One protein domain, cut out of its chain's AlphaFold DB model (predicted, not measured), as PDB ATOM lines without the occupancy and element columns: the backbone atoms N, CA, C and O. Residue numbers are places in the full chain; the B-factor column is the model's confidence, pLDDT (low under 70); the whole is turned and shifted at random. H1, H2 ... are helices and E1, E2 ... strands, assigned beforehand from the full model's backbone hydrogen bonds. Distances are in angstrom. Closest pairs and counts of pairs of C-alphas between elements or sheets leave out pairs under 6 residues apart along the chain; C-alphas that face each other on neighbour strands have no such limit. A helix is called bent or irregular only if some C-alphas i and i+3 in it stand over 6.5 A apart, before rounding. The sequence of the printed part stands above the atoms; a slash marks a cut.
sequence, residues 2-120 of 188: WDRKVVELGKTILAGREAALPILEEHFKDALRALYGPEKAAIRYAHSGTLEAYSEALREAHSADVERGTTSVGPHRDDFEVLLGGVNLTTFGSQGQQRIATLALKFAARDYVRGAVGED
ATOM      1  N   TRP A   2     -58.555 -56.743  51.522       83.88
ATOM      2  CA  TRP A   2     -58.147 -55.574  52.309       83.88
ATOM      3  C   TRP A   2     -57.390 -55.972  53.578       83.88
ATOM      4  O   TRP A   2     -56.356 -55.377  53.855       83.88
ATOM      5  N   ASP A   3     -57.785 -57.064  54.231       83.44
ATOM      6  CA  ASP A   3     -57.134 -57.581  55.443       83.44
ATOM      7  C   ASP A   3     -55.641 -57.834  55.242       83.44
ATOM      8  O   ASP A   3     -54.821 -57.454  56.072       83.44
ATOM      9  N   ARG A   4     -55.254 -58.400  54.089       89.88
ATOM     10  CA  ARG A   4     -53.837 -58.617  53.767       89.88
ATOM     11  C   ARG A   4     -53.059 -57.299  53.727       89.88
ATOM     12  O   ARG A   4     -51.952 -57.245  54.246       89.88
ATOM     13  N   LYS A   5     -53.632 -56.251  53.123       93.19
ATOM     14  CA  LYS A   5     -52.997 -54.924  53.053       93.19
ATOM     15  C   LYS A   5     -52.915 -54.271  54.430       93.19
ATOM     16  O   LYS A   5     -51.898 -53.663  54.736       93.19
ATOM     17  N   VAL A   6     -53.962 -54.406  55.248       93.25
ATOM     18  CA  VAL A   6     -53.982 -53.891  56.626       93.25
ATOM     19  C   VAL A   6     -52.891 -54.562  57.456       93.25
ATOM     20  O   VAL A   6     -52.116 -53.867  58.103       93.25
ATOM     21  N   VAL A   7     -52.759 -55.890  57.367       94.75
ATOM     22  CA  VAL A   7     -51.686 -56.623  58.051       94.75
ATOM     23  C   VAL A   7     -50.309 -56.167  57.563       94.75
ATOM     24  O   VAL A   7     -49.457 -55.841  58.379       94.75
ATOM     25  N   GLU A   8     -50.080 -56.119  56.251       95.56
ATOM     26  CA  GLU A   8     -48.780 -55.759  55.665       95.56
ATOM     27  C   GLU A   8     -48.335 -54.333  56.041       95.56
ATOM     28  O   GLU A   8     -47.233 -54.129  56.559       95.56
ATOM     29  N   LEU A   9     -49.212 -53.343  55.843       96.50
ATOM     30  CA  LEU A   9     -48.923 -51.946  56.172       96.50
ATOM     31  C   LEU A   9     -48.840 -51.731  57.683       96.50
ATOM     32  O   LEU A   9     -47.952 -51.023  58.151       96.50
ATOM     33  N   GLY A  10     -49.721 -52.371  58.454       96.38
ATOM     34  CA  GLY A  10     -49.698 -52.271  59.907       96.38
ATOM     35  C   GLY A  10     -48.408 -52.835  60.497       96.38
ATOM     36  O   GLY A  10     -47.781 -52.160  61.306       96.38
ATOM     37  N   LYS A  11     -47.928 -53.991  60.013       96.38
ATOM     38  CA  LYS A  11     -46.616 -54.538  60.404       96.38
ATOM     39  C   LYS A  11     -45.460 -53.613  60.032       96.38
ATOM     40  O   LYS A  11     -44.538 -53.461  60.824       96.38
ATOM     41  N   THR A  12     -45.521 -52.970  58.866       97.56
ATOM     42  CA  THR A  12     -44.500 -51.993  58.449       97.56
ATOM     43  C   THR A  12     -44.431 -50.812  59.424       97.56
ATOM     44  O   THR A  12     -43.345 -50.419  59.842       97.56
ATOM     45  N   ILE A  13     -45.586 -50.275  59.836       96.94
ATOM     46  CA  ILE A  13     -45.656 -49.170  60.804       96.94
ATOM     47  C   ILE A  13     -45.186 -49.617  62.194       96.94
ATOM     48  O   ILE A  13     -44.401 -48.906  62.816       96.94
ATOM     49  N   LEU A  14     -45.641 -50.780  62.671       96.19
ATOM     50  CA  LEU A  14     -45.248 -51.340  63.970       96.19
ATOM     51  C   LEU A  14     -43.730 -51.530  64.053       96.19
ATOM     52  O   LEU A  14     -43.107 -51.016  64.976       96.19
ATOM     53  N   ALA A  15     -43.129 -52.163  63.041       96.06
ATOM     54  CA  ALA A  15     -41.685 -52.367  62.977       96.06
ATOM     55  C   ALA A  15     -40.912 -51.036  62.954       96.06
ATOM     56  O   ALA A  15     -39.908 -50.890  63.646       96.06
ATOM     57  N   GLY A  16     -41.395 -50.042  62.199       95.25
ATOM     58  CA  GLY A  16     -40.792 -48.708  62.182       95.25
ATOM     59  C   GLY A  16     -40.847 -48.010  63.544       95.25
ATOM     60  O   GLY A  16     -39.868 -47.392  63.956       95.25
ATOM     61  N   ARG A  17     -41.965 -48.137  64.270       95.19
ATOM     62  CA  ARG A  17     -42.118 -47.582  65.625       95.19
ATOM     63  C   ARG A  17     -41.218 -48.285  66.638       95.19
ATOM     64  O   ARG A  17     -40.538 -47.602  67.396       95.19
ATOM     65  N   GLU A  18     -41.174 -49.616  66.621       93.25
ATOM     66  CA  GLU A  18     -40.303 -50.409  67.500       93.25
ATOM     67  C   GLU A  18     -38.817 -50.119  67.252       93.25
ATOM     68  O   GLU A  18     -38.049 -50.023  68.204       93.25
ATOM     69  N   ALA A  19     -38.413 -49.907  65.996       93.88
ATOM     70  CA  ALA A  19     -37.039 -49.543  65.654       93.88
ATOM     71  C   ALA A  19     -36.671 -48.108  66.072       93.88
ATOM     72  O   ALA A  19     -35.538 -47.861  66.485       93.88
ATOM     73  N   ALA A  20     -37.607 -47.159  65.972       93.44
ATOM     74  CA  ALA A  20     -37.361 -45.759  66.318       93.44
ATOM     75  C   ALA A  20     -37.329 -45.512  67.836       93.44
ATOM     76  O   ALA A  20     -36.617 -44.621  68.303       93.44
ATOM     77  N   LEU A  21     -38.100 -46.287  68.607       94.25
ATOM     78  CA  LEU A  21     -38.339 -46.030  70.026       94.25
ATOM     79  C   LEU A  21     -37.063 -46.008  70.891       94.25
ATOM     80  O   LEU A  21     -36.934 -45.063  71.665       94.25
ATOM     81  N   PRO A  22     -36.103 -46.951  70.778       94.81
ATOM     82  CA  PRO A  22     -34.897 -46.926  71.609       94.81
ATOM     83  C   PRO A  22     -34.044 -45.672  71.389       94.81
ATOM     84  O   PRO A  22     -33.572 -45.078  72.354       94.81
ATOM     85  N   ILE A  23     -33.897 -45.249  70.129       94.69
ATOM     86  CA  ILE A  23     -33.114 -44.064  69.747       94.69
ATOM     87  C   ILE A  23     -33.815 -42.797  70.250       94.69
ATOM     88  O   ILE A  23     -33.194 -41.920  70.847       94.69
ATOM     89  N   LEU A  24     -35.135 -42.714  70.058       94.88
ATOM     90  CA  LEU A  24     -35.929 -41.594  70.553       94.88
ATOM     91  C   LEU A  24     -35.894 -41.508  72.087       94.88
ATOM     92  O   LEU A  24     -35.781 -40.415  72.635       94.88
ATOM     93  N   GLU A  25     -35.985 -42.644  72.783       95.31
ATOM     94  CA  GLU A  25     -35.937 -42.701  74.245       95.31
ATOM     95  C   GLU A  25     -34.576 -42.250  74.797       95.31
ATOM     96  O   GLU A  25     -34.539 -41.573  75.826       95.31
ATOM     97  N   GLU A  26     -33.471 -42.594  74.131       95.06
ATOM     98  CA  GLU A  26     -32.129 -42.131  74.502       95.06
ATOM     99  C   GLU A  26     -32.046 -40.600  74.464       95.06
ATOM    100  O   GLU A  26     -31.810 -39.970  75.498       95.06
ATOM    101  N   HIS A  27     -32.362 -39.990  73.318       94.62
ATOM    102  CA  HIS A  27     -32.336 -38.532  73.188       94.62
ATOM    103  C   HIS A  27     -33.342 -37.837  74.120       94.62
ATOM    104  O   HIS A  27     -33.057 -36.779  74.683       94.62
ATOM    105  N   PHE A  28     -34.512 -38.444  74.340       95.25
ATOM    106  CA  PHE A  28     -35.513 -37.922  75.268       95.25
ATOM    107  C   PHE A  28     -34.998 -37.875  76.708       95.25
ATOM    108  O   PHE A  28     -35.208 -36.875  77.397       95.25
ATOM    109  N   LYS A  29     -34.304 -38.922  77.171       94.81
ATOM    110  CA  LYS A  29     -33.716 -38.956  78.519       94.81
ATOM    111  C   LYS A  29     -32.687 -37.849  78.712       94.81
ATOM    112  O   LYS A  29     -32.683 -37.221  79.772       94.81
ATOM    113  N   ASP A  30     -31.850 -37.599  77.712       91.62
ATOM    114  CA  ASP A  30     -30.825 -36.557  77.782       91.62
ATOM    115  C   ASP A  30     -31.444 -35.157  77.810       91.62
ATOM    116  O   ASP A  30     -31.141 -34.361  78.707       91.62
ATOM    117  N   ALA A  31     -32.393 -34.884  76.910       91.12
ATOM    118  CA  ALA A  31     -33.116 -33.616  76.873       91.12
ATOM    119  C   ALA A  31     -33.893 -33.359  78.176       91.12
ATOM    120  O   ALA A  31     -33.832 -32.268  78.753       91.12
ATOM    121  N   LEU A  32     -34.598 -34.371  78.694       92.31
ATOM    122  CA  LEU A  32     -35.357 -34.233  79.935       92.31
ATOM    123  C   LEU A  32     -34.440 -34.038  81.147       92.31
ATOM    124  O   LEU A  32     -34.770 -33.257  82.043       92.31
ATOM    125  N   ARG A  33     -33.277 -34.701  81.174       91.00
ATOM    126  CA  ARG A  33     -32.295 -34.520  82.248       91.00
ATOM    127  C   ARG A  33     -31.846 -33.069  82.356       91.00
ATOM    128  O   ARG A  33     -31.719 -32.558  83.469       91.00
ATOM    129  N   ALA A  34     -31.636 -32.417  81.220       87.19
ATOM    130  CA  ALA A  34     -31.221 -31.026  81.182       87.19
ATOM    131  C   ALA A  34     -32.361 -30.049  81.535       87.19
ATOM    132  O   ALA A  34     -32.160 -29.130  82.327       87.19
ATOM    133  N   LEU A  35     -33.576 -30.285  81.028       87.88
ATOM    134  CA  LEU A  35     -34.734 -29.406  81.256       87.88
ATOM    135  C   LEU A  35     -35.372 -29.548  82.646       87.88
ATOM    136  O   LEU A  35     -35.930 -28.593  83.200       87.88
ATOM    137  N   TYR A  36     -35.367 -30.756  83.199       87.56
ATOM    138  CA  TYR A  36     -36.102 -31.082  84.416       87.56
ATOM    139  C   TYR A  36     -35.149 -31.451  85.549       87.56
ATOM    140  O   TYR A  36     -35.123 -30.759  86.569       87.56
ATOM    141  N   GLY A  37     -34.310 -32.466  85.347       86.75
ATOM    142  CA  GLY A  37     -33.358 -32.955  86.343       86.75
ATOM    143  C   GLY A  37     -33.083 -34.458  86.208       86.75
ATOM    144  O   GLY A  37     -33.555 -35.093  85.272       86.75
ATOM    145  N   PRO A  38     -32.346 -35.073  87.148       85.00
ATOM    146  CA  PRO A  38     -31.803 -36.431  87.010       85.00
ATOM    147  C   PRO A  38     -32.829 -37.568  87.173       85.00
ATOM    148  O   PRO A  38     -32.440 -38.728  87.324       85.00
ATOM    149  N   GLU A  39     -34.126 -37.265  87.187       86.75
ATOM    150  CA  GLU A  39     -35.174 -38.267  87.351       86.75
ATOM    151  C   GLU A  39     -35.175 -39.282  86.200       86.75
ATOM    152  O   GLU A  39     -34.849 -38.978  85.052       86.75
ATOM    153  N   LYS A  40     -35.539 -40.530  86.517       88.19
ATOM    154  CA  LYS A  40     -35.603 -41.598  85.516       88.19
ATOM    155  C   LYS A  40     -36.785 -41.357  84.585       88.19
ATOM    156  O   LYS A  40     -37.927 -41.380  85.042       88.19
ATOM    157  N   ALA A  41     -36.496 -41.194  83.302       92.88
ATOM    158  CA  ALA A  41     -37.485 -41.031  82.250       92.88
ATOM    159  C   ALA A  41     -37.541 -42.271  81.347       92.88
ATOM    160  O   ALA A  41     -36.520 -42.938  81.166       92.88
ATOM    161  N   ALA A  42     -38.709 -42.580  80.791       93.75
ATOM    162  CA  ALA A  42     -38.879 -43.641  79.795       93.75
ATOM    163  C   ALA A  42     -40.057 -43.336  78.862       93.75
ATOM    164  O   ALA A  42     -40.970 -42.599  79.247       93.75
ATOM    165  N   ILE A  43     -40.051 -43.928  77.667       94.69
ATOM    166  CA  ILE A  43     -41.172 -43.886  76.728       94.69
ATOM    167  C   ILE A  43     -41.683 -45.316  76.563       94.69
ATOM    168  O   ILE A  43     -40.994 -46.188  76.041       94.69
ATOM    169  N   ARG A  44     -42.912 -45.578  77.003       92.12
ATOM    170  CA  ARG A  44     -43.543 -46.890  76.849       92.12
ATOM    171  C   ARG A  44     -44.461 -46.882  75.637       92.12
ATOM    172  O   ARG A  44     -45.324 -46.018  75.526       92.12
ATOM    173  N   TYR A  45     -44.301 -47.867  74.760       93.25
ATOM    174  CA  TYR A  45     -45.207 -48.075  73.638       93.25
ATOM    175  C   TYR A  45     -46.325 -49.047  74.035       93.25
ATOM    176  O   TYR A  45     -46.073 -50.196  74.397       93.25
ATOM    177  N   ALA A  46     -47.563 -48.559  74.035       91.25
ATOM    178  CA  ALA A  46     -48.757 -49.316  74.380       91.25
ATOM    179  C   ALA A  46     -49.381 -49.899  73.104       91.25
ATOM    180  O   ALA A  46     -50.086 -49.214  72.362       91.25
ATOM    181  N   HIS A  47     -49.103 -51.177  72.853       91.62
ATOM    182  CA  HIS A  47     -49.578 -51.893  71.673       91.62
ATOM    183  C   HIS A  47     -51.024 -52.379  71.846       91.62
ATOM    184  O   HIS A  47     -51.353 -53.031  72.836       91.62
ATOM    185  N   SER A  48     -51.860 -52.167  70.834       90.00
ATOM    186  CA  SER A  48     -53.135 -52.877  70.656       90.00
ATOM    187  C   SER A  48     -52.937 -54.298  70.104       90.00
ATOM    188  O   SER A  48     -53.787 -55.165  70.293       90.00
ATOM    189  N   GLY A  49     -51.794 -54.552  69.456       88.88
ATOM    190  CA  GLY A  49     -51.299 -55.870  69.066       88.88
ATOM    191  C   GLY A  49     -49.816 -55.788  68.697       88.88
ATOM    192  O   GLY A  49     -49.419 -54.882  67.966       88.88
ATOM    193  N   THR A  50     -48.990 -56.700  69.218       91.69
ATOM    194  CA  THR A  50     -47.539 -56.700  68.940       91.69
ATOM    195  C   THR A  50     -47.256 -57.071  67.487       91.69
ATOM    196  O   THR A  50     -48.103 -57.675  66.827       91.69
ATOM    197  N   LEU A  51     -46.063 -56.757  66.977       92.19
ATOM    198  CA  LEU A  51     -45.672 -57.072  65.599       92.19
ATOM    199  C   LEU A  51     -45.879 -58.559  65.235       92.19
ATOM    200  O   LEU A  51     -46.357 -58.888  64.140       92.19
ATOM    201  N   GLU A  52     -45.562 -59.458  66.166       93.00
ATOM    202  CA  GLU A  52     -45.702 -60.909  66.024       93.00
ATOM    203  C   GLU A  52     -47.174 -61.325  66.030       93.00
ATOM    204  O   GLU A  52     -47.610 -62.083  65.158       93.00
ATOM    205  N   ALA A  53     -47.947 -60.795  66.982       94.62
ATOM    206  CA  ALA A  53     -49.334 -61.179  67.219       94.62
ATOM    207  C   ALA A  53     -50.346 -60.418  66.344       94.62
ATOM    208  O   ALA A  53     -51.510 -60.808  66.283       94.62
ATOM    209  N   TYR A  54     -49.931 -59.368  65.628       95.19
ATOM    210  CA  TYR A  54     -50.836 -58.416  64.972       95.19
ATOM    211  C   TYR A  54     -51.843 -59.072  64.019       95.19
ATOM    212  O   TYR A  54     -53.025 -58.736  64.020       95.19
ATOM    213  N   SER A  55     -51.387 -60.040  63.214       94.75
ATOM    214  CA  SER A  55     -52.276 -60.737  62.277       94.75
ATOM    215  C   SER A  55     -53.319 -61.594  62.984       94.75
ATOM    216  O   SER A  55     -54.384 -61.795  62.410       94.75
ATOM    217  N   GLU A  56     -52.993 -62.146  64.150       95.12
ATOM    218  CA  GLU A  56     -53.917 -62.997  64.895       95.12
ATOM    219  C   GLU A  56     -54.891 -62.146  65.703       95.12
ATOM    220  O   GLU A  56     -56.096 -62.324  65.578       95.12
ATOM    221  N   ALA A  57     -54.389 -61.110  66.377       95.06
ATOM    222  CA  ALA A  57     -55.214 -60.146  67.096       95.06
ATOM    223  C   ALA A  57     -56.277 -59.490  66.188       95.06
ATOM    224  O   ALA A  57     -57.427 -59.334  66.589       95.06
ATOM    225  N   LEU A  58     -55.938 -59.171  64.930       94.56
ATOM    226  CA  LEU A  58     -56.913 -58.693  63.939       94.56
ATOM    227  C   LEU A  58     -57.997 -59.725  63.594       94.56
ATOM    228  O   LEU A  58     -59.146 -59.349  63.372       94.56
ATOM    229  N   ARG A  59     -57.645 -61.015  63.511       94.50
ATOM    230  CA  ARG A  59     -58.612 -62.085  63.218       94.50
ATOM    231  C   ARG A  59     -59.548 -62.314  64.392       94.50
ATOM    232  O   ARG A  59     -60.755 -62.392  64.185       94.50
ATOM    233  N   GLU A  60     -59.002 -62.381  65.600       95.62
ATOM    234  CA  GLU A  60     -59.769 -62.562  66.834       95.62
ATOM    235  C   GLU A  60     -60.756 -61.407  67.056       95.62
ATOM    236  O   GLU A  60     -61.914 -61.633  67.409       95.62
ATOM    237  N   ALA A  61     -60.339 -60.171  66.767       95.12
ATOM    238  CA  ALA A  61     -61.178 -58.986  66.914       95.12
ATOM    239  C   ALA A  61     -62.247 -58.825  65.816       95.12
ATOM    240  O   ALA A  61     -63.181 -58.044  65.995       95.12
ATOM    241  N   HIS A  62     -62.154 -59.552  64.695       94.25
ATOM    242  CA  HIS A  62     -62.954 -59.290  63.493       94.25
ATOM    243  C   HIS A  62     -64.469 -59.294  63.752       94.25
ATOM    244  O   HIS A  62     -65.162 -58.376  63.321       94.25
ATOM    245  N   SER A  63     -64.998 -60.294  64.468       96.50
ATOM    246  CA  SER A  63     -66.448 -60.380  64.724       96.50
ATOM    247  C   SER A  63     -66.952 -59.183  65.536       96.50
ATOM    248  O   SER A  63     -67.942 -58.558  65.164       96.50
ATOM    249  N   ALA A  64     -66.232 -58.823  66.601       97.06
ATOM    250  CA  ALA A  64     -66.576 -57.682  67.445       97.06
ATOM    251  C   ALA A  64     -66.404 -56.343  66.701       97.06
ATOM    252  O   ALA A  64     -67.205 -55.422  66.865       97.06
ATOM    253  N   ASP A  65     -65.385 -56.231  65.847       96.38
ATOM    254  CA  ASP A  65     -65.142 -55.037  65.037       96.38
ATOM    255  C   ASP A  65     -66.219 -54.826  63.966       96.38
ATOM    256  O   ASP A  65     -66.578 -53.677  63.698       96.38
ATOM    257  N   VAL A  66     -66.769 -55.905  63.393       96.06
ATOM    258  CA  VAL A  66     -67.917 -55.846  62.473       96.06
ATOM    259  C   VAL A  66     -69.157 -55.318  63.190       96.06
ATOM    260  O   VAL A  66     -69.803 -54.406  62.677       96.06
ATOM    261  N   GLU A  67     -69.462 -55.824  64.388       97.38
ATOM    262  CA  GLU A  67     -70.593 -55.341  65.198       97.38
ATOM    263  C   GLU A  67     -70.441 -53.863  65.581       97.38
ATOM    264  O   GLU A  67     -71.409 -53.103  65.568       97.38
ATOM    265  N   ARG A  68     -69.211 -53.432  65.882       96.31
ATOM    266  CA  ARG A  68     -68.896 -52.052  66.276       96.31
ATOM    267  C   ARG A  68     -68.696 -51.102  65.085       96.31
ATOM    268  O   ARG A  68     -68.632 -49.889  65.281       96.31
ATOM    269  N   GLY A  69     -68.542 -51.625  63.869       96.56
ATOM    270  CA  GLY A  69     -68.264 -50.849  62.656       96.56
ATOM    271  C   GLY A  69     -66.892 -50.160  62.630       96.56
ATOM    272  O   GLY A  69     -66.708 -49.187  61.900       96.56
ATOM    273  N   THR A  70     -65.921 -50.606  63.434       96.06
ATOM    274  CA  THR A  70     -64.579 -49.998  63.491       96.06
ATOM    275  C   THR A  70     -63.518 -50.991  63.953       96.06
ATOM    276  O   THR A  70     -63.754 -51.753  64.888       96.06
ATOM    277  N   THR A  71     -62.325 -50.928  63.351       94.50
ATOM    278  CA  THR A  71     -61.181 -51.790  63.680       94.50
ATOM    279  C   THR A  71     -60.533 -51.400  65.020       94.50
ATOM    280  O   THR A  71     -60.090 -50.254  65.191       94.50
ATOM    281  N   SER A  72     -60.475 -52.333  65.983       94.44
ATOM    282  CA  SER A  72     -59.885 -52.152  67.331       94.44
ATOM    283  C   SER A  72     -58.388 -52.395  67.393       94.44
ATOM    284  O   SER A  72     -57.757 -51.880  68.311       94.44
ATOM    285  N   VAL A  73     -57.837 -53.168  66.462       95.44
ATOM    286  CA  VAL A  73     -56.445 -53.617  66.523       95.44
ATOM    287  C   VAL A  73     -55.637 -52.986  65.398       95.44
ATOM    288  O   VAL A  73     -55.995 -53.077  64.222       95.44
ATOM    289  N   GLY A  74     -54.520 -52.359  65.748       94.62
ATOM    290  CA  GLY A  74     -53.541 -51.841  64.803       94.62
ATOM    291  C   GLY A  74     -52.888 -50.541  65.233       94.62
ATOM    292  O   GLY A  74     -53.314 -49.912  66.197       94.62
ATOM    293  N   PRO A  75     -51.872 -50.094  64.478       95.75
ATOM    294  CA  PRO A  75     -51.055 -48.949  64.859       95.75
ATOM    295  C   PRO A  75     -51.837 -47.634  64.998       95.75
ATOM    296  O   PRO A  75     -51.357 -46.700  65.638       95.75
ATOM    297  N   HIS A  76     -53.037 -47.532  64.426       94.81
ATOM    298  CA  HIS A  76     -53.947 -46.396  64.616       94.81
ATOM    299  C   HIS A  76     -54.621 -46.362  65.999       94.81
ATOM    300  O   HIS A  76     -55.277 -45.374  66.318       94.81
ATOM    301  N   ARG A  77     -54.508 -47.435  66.789       95.19
ATOM    302  CA  ARG A  77     -55.075 -47.586  68.141       95.19
ATOM    303  C   ARG A  77     -54.021 -47.652  69.241       95.19
ATOM    304  O   ARG A  77     -54.392 -47.651  70.409       95.19
ATOM    305  N   ASP A  78     -52.750 -47.729  68.870       94.44
ATOM    306  CA  ASP A  78     -51.646 -47.743  69.823       94.44
ATOM    307  C   ASP A  78     -51.374 -46.343  70.383       94.44
ATOM    308  O   ASP A  78     -51.732 -45.339  69.761       94.44
ATOM    309  N   ASP A  79     -50.676 -46.286  71.518       92.38
ATOM    310  CA  ASP A  79     -50.334 -45.035  72.200       92.38
ATOM    311  C   ASP A  79     -48.891 -45.039  72.736       92.38
ATOM    312  O   ASP A  79     -48.273 -46.095  72.881       92.38
ATOM    313  N   PHE A  80     -48.352 -43.860  73.044       91.44
ATOM    314  CA  PHE A  80     -47.047 -43.686  73.681       91.44
ATOM    315  C   PHE A  80     -47.204 -42.981  75.024       91.44
ATOM    316  O   PHE A  80     -47.702 -41.861  75.120       91.44
ATOM    317  N   GLU A  81     -46.715 -43.619  76.078       93.12
ATOM    318  CA  GLU A  81     -46.783 -43.091  77.432       93.12
ATOM    319  C   GLU A  81     -45.413 -42.599  77.874       93.12
ATOM    320  O   GLU A  81     -44.422 -43.330  77.827       93.12
ATOM    321  N   VAL A  82     -45.363 -41.362  78.361       94.31
ATOM    322  CA  VAL A  82     -44.146 -40.803  78.944       94.31
ATOM    323  C   VAL A  82     -44.150 -41.062  80.441       94.31
ATOM    324  O   VAL A  82     -45.074 -40.663  81.152       94.31
ATOM    325  N   LEU A  83     -43.100 -41.714  80.931       94.19
ATOM    326  CA  LEU A  83     -42.920 -42.040  82.339       94.19
ATOM    327  C   LEU A  83     -41.823 -41.166  82.945       94.19
ATOM    328  O   LEU A  83     -40.740 -41.053  82.374       94.19
ATOM    329  N   LEU A  84     -42.076 -40.615  84.131       92.38
ATOM    330  CA  LEU A  84     -41.097 -39.884  84.936       92.38
ATOM    331  C   LEU A  84     -41.145 -40.388  86.377       92.38
ATOM    332  O   LEU A  84     -42.197 -40.372  87.012       92.38
ATOM    333  N   GLY A  85     -40.034 -40.932  86.873       90.06
ATOM    334  CA  GLY A  85     -39.998 -41.585  88.185       90.06
ATOM    335  C   GLY A  85     -40.968 -42.772  88.303       90.06
ATOM    336  O   GLY A  85     -41.363 -43.132  89.407       90.06
ATOM    337  N   GLY A  86     -41.379 -43.363  87.173       90.06
ATOM    338  CA  GLY A  86     -42.401 -44.414  87.108       90.06
ATOM    339  C   GLY A  86     -43.850 -43.911  87.033       90.06
ATOM    340  O   GLY A  86     -44.756 -44.728  86.886       90.06
ATOM    341  N   VAL A  87     -44.089 -42.598  87.091       91.56
ATOM    342  CA  VAL A  87     -45.422 -41.994  86.949       91.56
ATOM    343  C   VAL A  87     -45.700 -41.676  85.483       91.56
ATOM    344  O   VAL A  87     -44.867 -41.061  84.820       91.56
ATOM    345  N   ASN A  88     -46.877 -42.058  84.979       94.19
ATOM    346  CA  ASN A  88     -47.334 -41.683  83.638       94.19
ATOM    347  C   ASN A  88     -47.699 -40.191  83.601       94.19
ATOM    348  O   ASN A  88     -48.712 -39.777  84.167       94.19
ATOM    349  N   LEU A  89     -46.871 -39.393  82.924       93.69
ATOM    350  CA  LEU A  89     -47.059 -37.952  82.779       93.69
ATOM    351  C   LEU A  89     -48.219 -37.592  81.853       93.69
ATOM    352  O   LEU A  89     -48.860 -36.565  82.078       93.69
ATOM    353  N   THR A  90     -48.517 -38.423  80.853       87.62
ATOM    354  CA  THR A  90     -49.658 -38.224  79.949       87.62
ATOM    355  C   THR A  90     -50.965 -38.160  80.740       87.62
ATOM    356  O   THR A  90     -51.801 -37.299  80.482       87.62
ATOM    357  N   THR A  91     -51.105 -39.007  81.765       90.06
ATOM    358  CA  THR A  91     -52.336 -39.103  82.568       90.06
ATOM    359  C   THR A  91     -52.279 -38.308  83.873       90.06
ATOM    360  O   THR A  91     -53.272 -37.699  84.265       90.06
ATOM    361  N   PHE A  92     -51.139 -38.318  84.570       93.50
ATOM    362  CA  PHE A  92     -51.021 -37.802  85.944       93.50
ATOM    363  C   PHE A  92     -50.027 -36.646  86.091       93.50
ATOM    364  O   PHE A  92     -49.858 -36.121  87.192       93.50
ATOM    365  N   GLY A  93     -49.346 -36.256  85.014       91.81
ATOM    366  CA  GLY A  93     -48.391 -35.156  85.049       91.81
ATOM    367  C   GLY A  93     -49.085 -33.817  85.280       91.81
ATOM    368  O   GLY A  93     -50.142 -33.537  84.717       91.81
ATOM    369  N   SER A  94     -48.462 -32.949  86.074       91.50
ATOM    370  CA  SER A  94     -48.856 -31.538  86.110       91.50
ATOM    371  C   SER A  94     -48.671 -30.891  84.733       91.50
ATOM    372  O   SER A  94     -47.846 -31.335  83.931       91.50
ATOM    373  N   GLN A  95     -49.369 -29.783  84.470       88.88
ATOM    374  CA  GLN A  95     -49.223 -29.069  83.196       88.88
ATOM    375  C   GLN A  95     -47.768 -28.673  82.897       88.88
ATOM    376  O   GLN A  95     -47.336 -28.767  81.755       88.88
ATOM    377  N   GLY A  96     -46.994 -28.260  83.909       86.75
ATOM    378  CA  GLY A  96     -45.574 -27.946  83.728       86.75
ATOM    379  C   GLY A  96     -44.753 -29.175  83.328       86.75
ATOM    380  O   GLY A  96     -43.949 -29.106  82.404       86.75
ATOM    381  N   GLN A  97     -44.994 -30.326  83.961       90.56
ATOM    382  CA  GLN A  97     -44.306 -31.577  83.617       90.56
ATOM    383  C   GLN A  97     -44.646 -32.055  82.204       90.56
ATOM    384  O   GLN A  97     -43.746 -32.452  81.469       90.56
ATOM    385  N   GLN A  98     -45.916 -31.983  81.802       91.62
ATOM    386  CA  GLN A  98     -46.343 -32.363  80.453       91.62
ATOM    387  C   GLN A  98     -45.707 -31.472  79.381       91.62
ATOM    388  O   GLN A  98     -45.264 -31.972  78.346       91.62
ATOM    389  N   ARG A  99     -45.597 -30.165  79.638       88.44
ATOM    390  CA  ARG A  99     -44.939 -29.227  78.721       88.44
ATOM    391  C   ARG A  99     -43.451 -29.501  78.584       88.44
ATOM    392  O   ARG A  99     -42.956 -29.593  77.465       88.44
ATOM    393  N   ILE A 100     -42.759 -29.722  79.698       89.75
ATOM    394  CA  ILE A 100     -41.333 -30.065  79.677       89.75
ATOM    395  C   ILE A 100     -41.085 -31.413  78.997       89.75
ATOM    396  O   ILE A 100     -40.166 -31.521  78.191       89.75
ATOM    397  N   ALA A 101     -41.930 -32.414  79.248       92.56
ATOM    398  CA  ALA A 101     -41.867 -33.688  78.538       92.56
ATOM    399  C   ALA A 101     -42.097 -33.514  77.029       92.56
ATOM    400  O   ALA A 101     -41.367 -34.082  76.223       92.56
ATOM    401  N   THR A 102     -43.065 -32.684  76.636       91.19
ATOM    402  CA  THR A 102     -43.326 -32.372  75.225       91.19
ATOM    403  C   THR A 102     -42.119 -31.697  74.579       91.19
ATOM    404  O   THR A 102     -41.712 -32.091  73.489       91.19
ATOM    405  N   LEU A 103     -41.513 -30.718  75.253       90.06
ATOM    406  CA  LEU A 103     -40.324 -30.025  74.767       90.06
ATOM    407  C   LEU A 103     -39.138 -30.989  74.606       90.06
ATOM    408  O   LEU A 103     -38.510 -31.020  73.550       90.06
ATOM    409  N   ALA A 104     -38.897 -31.849  75.600       92.38
ATOM    410  CA  ALA A 104     -37.871 -32.884  75.530       92.38
ATOM    411  C   ALA A 104     -38.110 -33.868  74.370       92.38
ATOM    412  O   ALA A 104     -37.166 -34.225  73.671       92.38
ATOM    413  N   LEU A 105     -39.362 -34.266  74.106       93.69
ATOM    414  CA  LEU A 105     -39.702 -35.106  72.949       93.69
ATOM    415  C   LEU A 105     -39.428 -34.404  71.612       93.69
ATOM    416  O   LEU A 105     -39.028 -35.060  70.652       93.69
ATOM    417  N   LYS A 106     -39.627 -33.082  71.523       91.38
ATOM    418  CA  LYS A 106     -39.299 -32.316  70.308       91.38
ATOM    419  C   LYS A 106     -37.793 -32.274  70.055       91.38
ATOM    420  O   LYS A 106     -37.390 -32.455  68.909       91.38
ATOM    421  N   PHE A 107     -36.975 -32.107  71.095       90.31
ATOM    422  CA  PHE A 107     -35.515 -32.196  70.957       90.31
ATOM    423  C   PHE A 107     -35.060 -33.603  70.605       90.31
ATOM    424  O   PHE A 107     -34.280 -33.771  69.675       90.31
ATOM    425  N   ALA A 108     -35.649 -34.618  71.238       93.50
ATOM    426  CA  ALA A 108     -35.382 -36.003  70.886       93.50
ATOM    427  C   ALA A 108     -35.691 -36.297  69.413       93.50
ATOM    428  O   ALA A 108     -34.912 -36.954  68.727       93.50
ATOM    429  N   ALA A 109     -36.803 -35.763  68.900       93.31
ATOM    430  CA  ALA A 109     -37.165 -35.888  67.494       93.31
ATOM    431  C   ALA A 109     -36.196 -35.134  66.566       93.31
ATOM    432  O   ALA A 109     -35.854 -35.661  65.509       93.31
ATOM    433  N   ARG A 110     -35.728 -33.934  66.945       91.56
ATOM    434  CA  ARG A 110     -34.674 -33.208  66.213       91.56
ATOM    435  C   ARG A 110     -33.426 -34.071  66.102       91.56
ATOM    436  O   ARG A 110     -32.932 -34.253  64.993       91.56
ATOM    437  N   ASP A 111     -32.930 -34.594  67.220       92.19
ATOM    438  CA  ASP A 111     -31.681 -35.360  67.259       92.19
ATOM    439  C   ASP A 111     -31.805 -36.684  66.501       92.19
ATOM    440  O   ASP A 111     -30.909 -37.043  65.738       92.19
ATOM    441  N   TYR A 112     -32.968 -37.336  66.589       93.50
ATOM    442  CA  TYR A 112     -33.301 -38.495  65.765       93.50
ATOM    443  C   TYR A 112     -33.230 -38.169  64.262       93.50
ATOM    444  O   TYR A 112     -32.592 -38.891  63.494       93.50
ATOM    445  N   VAL A 113     -33.857 -37.068  63.826       93.12
ATOM    446  CA  VAL A 113     -33.837 -36.638  62.415       93.12
ATOM    447  C   VAL A 113     -32.419 -36.280  61.977       93.12
ATOM    448  O   VAL A 113     -31.991 -36.718  60.910       93.12
ATOM    449  N   ARG A 114     -31.668 -35.556  62.812       91.81
ATOM    450  CA  ARG A 114     -30.271 -35.205  62.550       91.81
ATOM    451  C   ARG A 114     -29.403 -36.447  62.381       91.81
ATOM    452  O   ARG A 114     -28.614 -36.505  61.445       91.81
ATOM    453  N   GLY A 115     -29.562 -37.451  63.243       91.88
ATOM    454  CA  GLY A 115     -28.834 -38.716  63.142       91.88
ATOM    455  C   GLY A 115     -29.180 -39.507  61.879       91.88
ATOM    456  O   GLY A 115     -28.297 -40.106  61.269       91.88
ATOM    457  N   ALA A 116     -30.447 -39.482  61.456       90.88
ATOM    458  CA  ALA A 116     -30.913 -40.203  60.273       90.88
ATOM    459  C   ALA A 116     -30.547 -39.516  58.943       90.88
ATOM    460  O   ALA A 116     -30.276 -40.199  57.957       90.88
ATOM    461  N   VAL A 117     -30.572 -38.181  58.898       92.31
ATOM    462  CA  VAL A 117     -30.389 -37.385  57.669       92.31
ATOM    463  C   VAL A 117     -28.971 -36.811  57.554       92.31
ATOM    464  O   VAL A 117     -28.502 -36.555  56.449       92.31
ATOM    465  N   GLY A 118     -28.265 -36.643  58.674       91.06
ATOM    466  CA  GLY A 118     -26.931 -36.038  58.747       91.06
ATOM    467  C   GLY A 118     -26.930 -34.512  58.895       91.06
ATOM    468  O   GLY A 118     -25.866 -33.922  59.074       91.06
ATOM    469  N   GLU A 119     -28.099 -33.873  58.863       89.50
ATOM    470  CA  GLU A 119     -28.271 -32.419  58.938       89.50
ATOM    471  C   GLU A 119     -29.371 -32.045  59.937       89.50
ATOM    472  O   GLU A 119     -30.303 -32.815  60.177       89.50
ATOM    473  N   ASP A 120     -29.275 -30.850  60.519       89.69
ATOM    474  CA  ASP A 120     -30.307 -30.347  61.424       89.69
ATOM    475  C   ASP A 120     -31.571 -29.912  60.674       89.69
ATOM    476  O   ASP A 120     -31.474 -29.185  59.682       89.69
TER     477      ASP A 120
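What this domain is: This is residues 2 to 120 of the 188 residues of the protein "DNA replication and repair protein RecF" of Rubrobacteraceae bacterium (UniProt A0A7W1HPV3). A long bent helix, H1, makes one side of an open, loose frame, and a two-stranded ribbon, E1 and E2, makes the other side, with E1 coming near the second arm of H1 and staying clear of the first. At one end of the frame H4 crosses the second arm of H1, with the short H3 by the foot of H4; at the other end H2 meets the first arm of H1. You are reading 119 printed residues with four named helices and two named strands, in the order H1, E1, H2, E2, H3, H4, and the sheet E1 - E2 is antiparallel. The class is mostly helix, with 76 residues in helices and 12 in strands. The whole is loose, with a radius of gyration of the C-alphas of 16.9 A, and its spans of 48 by 36 by 20 A are only just flat.

Where its parts are: Find C-alpha 2 at (-58.147, -55.574, 52.309), where H1, residues 2 to 35, begins. By its hydrogen bonds it was assigned as one helix, but it is bent: C-alphas 19 and 22 are 6.8 A apart. Read it as two arms, H1a from residue 2 to 19, 25.7 A long from first to last C-alpha, and H1b from residue 22 to 35, 20.0 A long. E1 follows at residues 41 to 46, 16.1 A long, starting at C-alpha 41 at (-37.485, -41.031, 82.250). Next comes H2, residues 54 to 68, 19.2 A long; it is irregular, with C-alphas 60 and 63 standing 7.3 A apart. E2 takes residues 79 to 84 over 16.6 A, and H3 takes residues 89 to 92 over 5.1 A. Last, H4 runs 32.8 A from Gln 95 to Val 117, whose C-alpha is at (-30.389, -37.385, 57.669).

How they stand to each other: Start at H1, whose arms H1a and H1b stand at a steep tilt of 47 degrees. With its residues 7 to 11 alone, H1a only just touches H2, with 3 pairs of C-alphas within 8 A; the closest are those of Val 7 and Ser 55, 5.9 A apart. These two run opposite ways at a steep tilt of 55 degrees. Look next at H1b, which touches H4 with 26 pairs of C-alphas within 8 A, the closest being those of His 27 and Ala 108 at 4.6 A. They run opposite ways at a steep tilt of 49 degrees. The closest C-alphas of H1b and E1 are those of Lys 29 and Ala 41, 5.7 A apart, while H1a and E1 are only just apart, with their closest C-alphas at 8.2 A. E1 and E2 are antiparallel neighbours at 158 degrees; check N 44 and O 81, and N 81 and O 44, each 2.8 A and within hydrogen-bond range. Beyond E2, residues 83 to 84 of E2 also pair antiparallel with residues 87 to 88. The closest C-alphas of E2 and H3 are those of Val 82 and Leu 89, 5.6 A apart. H3 touches H4, and of H4 residues 97 to 101 alone touch H3; the closest C-alphas are those of Leu 89 and Gln 98, 6.1 A apart. H2 and H4 are apart. In H1a, H1b and H4 every O i to N i+4 pair is within hydrogen-bond range; H2 has 8 of 11, and H3 is too short for such a pair.

The domain as a whole: The C-alphas farthest apart are those of Ala 34 and Glu 67, at 49.0 A. The printed part runs from residue 2 to 120 and has no cut. The links H1 to E1, E2 to H3 and H3 to H4 are tight; E1 to H2 and H2 to E2 are short, and no link is long. The mean pLDDT of the printed part is 92.8, and no printed residue is under 70.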